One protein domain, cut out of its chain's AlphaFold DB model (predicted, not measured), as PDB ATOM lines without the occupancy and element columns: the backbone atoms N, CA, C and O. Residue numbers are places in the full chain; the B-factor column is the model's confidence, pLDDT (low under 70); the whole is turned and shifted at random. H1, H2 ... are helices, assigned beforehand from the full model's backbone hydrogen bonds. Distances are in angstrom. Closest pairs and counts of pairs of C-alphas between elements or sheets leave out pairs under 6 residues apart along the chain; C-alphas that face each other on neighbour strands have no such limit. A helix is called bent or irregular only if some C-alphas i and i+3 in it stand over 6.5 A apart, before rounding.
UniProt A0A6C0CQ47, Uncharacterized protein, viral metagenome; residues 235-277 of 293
ATOM      1  N   PRO A 235     -41.786 -52.075  28.301       92.19
ATOM      2  CA  PRO A 235     -42.896 -53.003  28.532       92.19
ATOM      3  C   PRO A 235     -44.242 -52.287  28.709       92.19
ATOM      4  O   PRO A 235     -45.289 -52.885  28.466       92.19
ATOM      5  N   PHE A 236     -44.219 -50.997  29.058       92.81
ATOM      6  CA  PHE A 236     -45.414 -50.212  29.335       92.81
ATOM      7  C   PHE A 236     -46.401 -50.183  28.156       92.81
ATOM      8  O   PHE A 236     -47.569 -50.544  28.328       92.81
ATOM      9  N   LEU A 237     -45.932 -49.829  26.950       92.19
ATOM     10  CA  LEU A 237     -46.749 -49.889  25.732       92.19
ATOM     11  C   LEU A 237     -46.694 -51.263  25.056       92.19
ATOM     12  O   LEU A 237     -47.741 -51.790  24.682       92.19
ATOM     13  N   SER A 238     -45.506 -51.868  24.931       92.12
ATOM     14  CA  SER A 238     -45.334 -53.115  24.161       92.12
ATOM     15  C   SER A 238     -46.104 -54.306  24.742       92.12
ATOM     16  O   SER A 238     -46.672 -55.092  23.987       92.12
ATOM     17  N   LYS A 239     -46.185 -54.423  26.074       93.19
ATOM     18  CA  LYS A 239     -46.921 -55.498  26.765       93.19
ATOM     19  C   LYS A 239     -48.307 -55.069  27.254       93.19
ATOM     20  O   LYS A 239     -48.960 -55.820  27.971       93.19
ATOM     21  N   GLN A 240     -48.763 -53.873  26.872       94.12
ATOM     22  CA  GLN A 240     -50.030 -53.282  27.318       94.12
ATOM     23  C   GLN A 240     -50.186 -53.206  28.852       94.12
ATOM     24  O   GLN A 240     -51.302 -53.252  29.378       94.12
ATOM     25  N   GLU A 241     -49.078 -53.066  29.589       92.44
ATOM     26  CA  GLU A 241     -49.084 -53.025  31.057       92.44
ATOM     27  C   GLU A 241     -49.859 -51.824  31.614       92.44
ATOM     28  O   GLU A 241     -50.339 -51.890  32.747       92.44
ATOM     29  N   TYR A 242     -50.091 -50.788  30.799       92.69
ATOM     30  CA  TYR A 242     -50.968 -49.655  31.118       92.69
ATOM     31  C   TYR A 242     -52.403 -50.063  31.512       92.69
ATOM     32  O   TYR A 242     -53.099 -49.290  32.169       92.69
ATOM     33  N   LYS A 243     -52.865 -51.270  31.147       94.19
ATOM     34  CA  LYS A 243     -54.175 -51.807  31.564       94.19
ATOM     35  C   LYS A 243     -54.174 -52.367  32.989       94.19
ATOM     36  O   LYS A 243     -55.235 -52.565  33.571       94.19
ATOM     37  N   THR A 244     -53.000 -52.652  33.549       94.12
ATOM     38  CA  THR A 244     -52.854 -53.271  34.870       94.12
ATOM     39  C   THR A 244     -52.387 -52.249  35.898       94.12
ATOM     40  O   THR A 244     -51.484 -51.458  35.637       94.12
ATOM     41  N   MET A 245     -52.945 -52.290  37.111       91.69
ATOM     42  CA  MET A 245     -52.563 -51.346  38.171       91.69
ATOM     43  C   MET A 245     -51.079 -51.462  38.559       91.69
ATOM     44  O   MET A 245     -50.435 -50.470  38.887       91.69
ATOM     45  N   LYS A 246     -50.503 -52.669  38.458       92.56
ATOM     46  CA  LYS A 246     -49.071 -52.904  38.704       92.56
ATOM     47  C   LYS A 246     -48.176 -52.239  37.650       92.56
ATOM     48  O   LYS A 246     -47.100 -51.767  38.004       92.56
ATOM     49  N   GLY A 247     -48.634 -52.144  36.399       92.94
ATOM     50  CA  GLY A 247     -47.896 -51.500  35.309       92.94
ATOM     51  C   GLY A 247     -47.710 -49.990  35.483       92.94
ATOM     52  O   GLY A 247     -46.736 -49.435  34.987       92.94
ATOM     53  N   TRP A 248     -48.588 -49.321  36.240       93.69
ATOM     54  CA  TRP A 248     -48.480 -47.885  36.533       93.69
ATOM     55  C   TRP A 248     -47.454 -47.540  37.615       93.69
ATOM     56  O   TRP A 248     -46.974 -46.409  37.663       93.69
ATOM     57  N   ILE A 249     -47.069 -48.498  38.461       94.94
ATOM     58  CA  ILE A 249     -46.130 -48.250  39.564       94.94
ATOM     59  C   ILE A 249     -44.761 -47.829  39.020       94.94
ATOM     60  O   ILE A 249     -44.200 -46.836  39.476       94.94
ATOM     61  N   ALA A 250     -44.240 -48.541  38.018       92.69
ATOM     62  CA  ALA A 250     -42.927 -48.261  37.440       92.69
ATOM     63  C   ALA A 250     -42.794 -46.835  36.852       92.69
ATOM     64  O   ALA A 250     -41.870 -46.128  37.260       92.69
ATOM     65  N   PRO A 251     -43.688 -46.347  35.966       93.06
ATOM     66  CA  PRO A 251     -43.589 -44.990  35.427       93.06
ATOM     67  C   PRO A 251     -43.847 -43.905  36.476       93.06
ATOM     68  O   PRO A 251     -43.195 -42.865  36.430       93.06
ATOM     69  N   ILE A 252     -44.736 -44.139  37.450       94.38
ATOM     70  CA  ILE A 252     -44.954 -43.200  38.561       94.38
ATOM     71  C   ILE A 252     -43.677 -43.063  39.397       94.38
ATOM     72  O   ILE A 252     -43.234 -41.946  39.659       94.38
ATOM     73  N   VAL A 253     -43.057 -44.185  39.778       94.38
ATOM     74  CA  VAL A 253     -41.792 -44.189  40.528       94.38
ATOM     75  C   VAL A 253     -40.694 -43.502  39.730       94.38
ATOM     76  O   VAL A 253     -39.966 -42.696  40.303       94.38
ATOM     77  N   LEU A 254     -40.608 -43.769  38.422       93.06
ATOM     78  CA  LEU A 254     -39.661 -43.106  37.537       93.06
ATOM     79  C   LEU A 254     -39.874 -41.587  37.611       93.06
ATOM     80  O   LEU A 254     -39.011 -40.888  38.122       93.06
ATOM     81  N   ILE A 255     -41.062 -41.074  37.266       91.88
ATOM     82  CA  ILE A 255     -41.387 -39.632  37.287       91.88
ATOM     83  C   ILE A 255     -41.096 -38.969  38.644       91.88
ATOM     84  O   ILE A 255     -40.602 -37.841  38.674       91.88
ATOM     85  N   ILE A 256     -41.379 -39.652  39.754       93.81
ATOM     86  CA  ILE A 256     -41.187 -39.126  41.112       93.81
ATOM     87  C   ILE A 256     -39.707 -39.129  41.536       93.81
ATOM     88  O   ILE A 256     -39.283 -38.226  42.262       93.81
ATOM     89  N   MET A 257     -38.905 -40.092  41.072       89.88
ATOM     90  CA  MET A 257     -37.504 -40.288  41.469       89.88
ATOM     91  C   MET A 257     -36.632 -39.011  41.451       89.88
ATOM     92  O   MET A 257     -35.987 -38.730  42.464       89.88
ATOM     93  N   PRO A 258     -36.579 -38.189  40.382       88.62
ATOM     94  CA  PRO A 258     -35.721 -36.999  40.369       88.62
ATOM     95  C   PRO A 258     -36.112 -35.954  41.425       88.62
ATOM     96  O   PRO A 258     -35.262 -35.174  41.857       88.62
ATOM     97  N   PHE A 259     -37.373 -35.937  41.865       89.38
ATOM     98  CA  PHE A 259     -37.839 -35.030  42.913       89.38
ATOM     99  C   PHE A 259     -37.512 -35.555  44.312       89.38
ATOM    100  O   PHE A 259     -37.227 -34.760  45.206       89.38
ATOM    101  N   THR A 260     -37.499 -36.876  44.514       92.50
ATOM    102  CA  THR A 260     -37.230 -37.478  45.828       92.50
ATOM    103  C   THR A 260     -35.744 -37.543  46.169       92.50
ATOM    104  O   THR A 260     -35.407 -37.396  47.343       92.50
ATOM    105  N   ILE A 261     -34.846 -37.670  45.180       89.12
ATOM    106  CA  ILE A 261     -33.385 -37.728  45.404       89.12
ATOM    107  C   ILE A 261     -32.884 -36.539  46.237       89.12
ATOM    108  O   ILE A 261     -32.108 -36.733  47.170       89.12
ATOM    109  N   TYR A 262     -33.356 -35.320  45.958       88.69
ATOM    110  CA  TYR A 262     -32.963 -34.127  46.720       88.69
ATOM    111  C   TYR A 262     -33.280 -34.258  48.220       88.69
ATOM    112  O   TYR A 262     -32.434 -33.970  49.068       88.69
ATOM    113  N   TYR A 263     -34.480 -34.738  48.555       94.25
ATOM    114  CA  TYR A 263     -34.894 -34.937  49.943       94.25
ATOM    115  C   TYR A 263     -34.130 -36.077  50.614       94.25
ATOM    116  O   TYR A 263     -33.762 -35.947  51.778       94.25
ATOM    117  N   ILE A 264     -33.842 -37.153  49.876       92.75
ATOM    118  CA  ILE A 264     -33.044 -38.281  50.367       92.75
ATOM    119  C   ILE A 264     -31.629 -37.814  50.733       92.75
ATOM    120  O   ILE A 264     -31.161 -38.085  51.835       92.75
ATOM    121  N   VAL A 265     -30.961 -37.055  49.857       92.81
ATOM    122  CA  VAL A 265     -29.616 -36.518  50.132       92.81
ATOM    123  C   VAL A 265     -29.637 -35.578  51.339       92.81
ATOM    124  O   VAL A 265     -28.798 -35.708  52.228       92.81
ATOM    125  N   LYS A 266     -30.623 -34.673  51.422       91.56
ATOM    126  CA  LYS A 266     -30.776 -33.771  52.576       91.56
ATOM    127  C   LYS A 266     -30.997 -34.543  53.881       91.56
ATOM    128  O   LYS A 266     -30.450 -34.169  54.914       91.56
ATOM    129  N   PHE A 267     -31.774 -35.621  53.829       95.12
ATOM    130  CA  PHE A 267     -32.010 -36.501  54.967       95.12
ATOM    131  C   PHE A 267     -30.725 -37.208  55.420       95.12
ATOM    132  O   PHE A 267     -30.408 -37.181  56.607       95.12
ATOM    133  N   PHE A 268     -29.937 -37.761  54.493       95.94
ATOM    134  CA  PHE A 268     -28.636 -38.353  54.820       95.94
ATOM    135  C   PHE A 268     -27.656 -37.334  55.399       95.94
ATOM    136  O   PHE A 268     -26.967 -37.640  56.368       95.94
ATOM    137  N   TYR A 269     -27.615 -36.122  54.845       94.56
ATOM    138  CA  TYR A 269     -26.768 -35.050  55.359       94.56
ATOM    139  C   TYR A 269     -27.154 -34.672  56.797       94.56
ATOM    140  O   TYR A 269     -26.295 -34.623  57.674       94.56
ATOM    141  N   PHE A 270     -28.454 -34.525  57.070       95.56
ATOM    142  CA  PHE A 270     -28.969 -34.289  58.420       95.56
ATOM    143  C   PHE A 270     -28.594 -35.411  59.401       95.56
ATOM    144  O   PHE A 270     -28.171 -35.135  60.525       95.56
ATOM    145  N   ILE A 271     -28.713 -36.677  58.985       95.94
ATOM    146  CA  ILE A 271     -28.279 -37.819  59.799       95.94
ATOM    147  C   ILE A 271     -26.772 -37.751  60.066       95.94
ATOM    148  O   ILE A 271     -26.361 -37.910  61.214       95.94
ATOM    149  N   ASN A 272     -25.954 -37.476  59.048       95.38
ATOM    150  CA  ASN A 272     -24.503 -37.372  59.198       95.38
ATOM    151  C   ASN A 272     -24.097 -36.258  60.165       95.38
ATOM    152  O   ASN A 272     -23.259 -36.500  61.028       95.38
ATOM    153  N   GLU A 273     -24.709 -35.075  60.083       93.75
ATOM    154  CA  GLU A 273     -24.451 -33.994  61.042       93.75
ATOM    155  C   GLU A 273     -24.810 -34.408  62.472       93.75
ATOM    156  O   GLU A 273     -24.054 -34.134  63.402       93.75
ATOM    157  N   LYS A 274     -25.929 -35.119  62.666       93.50
ATOM    158  CA  LYS A 274     -26.314 -35.632  63.990       93.50
ATOM    159  C   LYS A 274     -25.346 -36.686  64.516       93.50
ATOM    160  O   LYS A 274     -25.029 -36.656  65.703       93.50
ATOM    161  N   ILE A 275     -24.872 -37.589  63.660       92.94
ATOM    162  CA  ILE A 275     -23.887 -38.616  64.022       92.94
ATOM    163  C   ILE A 275     -22.536 -37.972  64.356       92.94
ATOM    164  O   ILE A 275     -21.957 -38.294  65.392       92.94
ATOM    165  N   ALA A 276     -22.052 -37.047  63.522       89.81
ATOM    166  CA  ALA A 276     -20.798 -36.331  63.743       89.81
ATOM    167  C   ALA A 276     -20.847 -35.525  65.047       89.81
ATOM    168  O   ALA A 276     -19.988 -35.694  65.907       89.81
ATOM    169  N   TRP A 277     -21.917 -34.753  65.255       89.88
ATOM    170  CA  TRP A 277     -22.147 -34.034  66.508       89.88
ATOM    171  C   TRP A 277     -22.176 -34.973  67.720       89.88
ATOM    172  O   TRP A 277     -21.583 -34.671  68.752       89.88
TER     173      TRP A 277
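This is residues 235 to 277 of the 293 residues of an uncharacterized protein of viral metagenome (UniProt A0A6C0CQ47). One long helix, H2, bent at a steep angle into two arms, makes nearly the whole length, and at its beginning the chain folds into a small hook that brings the short helix H1 near the first arm, H2a. Residues 252 to 277 of H2 stick out free of the rest. The printed part has 43 residues with two named helices, H1 then H2 along the chain, and no named strand; its class is all helix. It is extended, with a radius of gyration of the C-alphas of 16.8 A and spans of 52 by 14 by 11 A.

H2 holds residues 245 to 277 and by its hydrogen bonds was assigned as one helix, but it is bent: C-alphas 255 and 258 are 7.0 A apart. Its arm H2a, residues 245 to 255, is 16.2 A long and begins with C-alpha 245 at (-52.563, -51.346, 38.171). Its arm H2b, residues 258 to 277, is 29.6 A long and ends with C-alpha 277 at (-22.147, -34.034, 66.508). H1 holds residues 235 to 238, with C-alpha 235 at (-42.896, -53.003, 28.532).

H2a and H2b stand at a steep tilt of 67 degrees. H1 and H2a are close but not clearly touching; their closest C-alphas, of Phe 236 and Gly 247, are 6.6 A apart. H1 and H2b are apart. O i to N i+4 pairs are within hydrogen-bond range in 4 of 7 cases in H2a and 14 of 16 in H2b, while H1 is too short for such a pair.

The two C-alphas farthest apart, of Ser 238 and Trp 277, are 51.9 A apart. The link from H1 to H2, 6 residues, is short. The printed part has no cut. Its mean pLDDT is 92.8, and no printed residue is under 70.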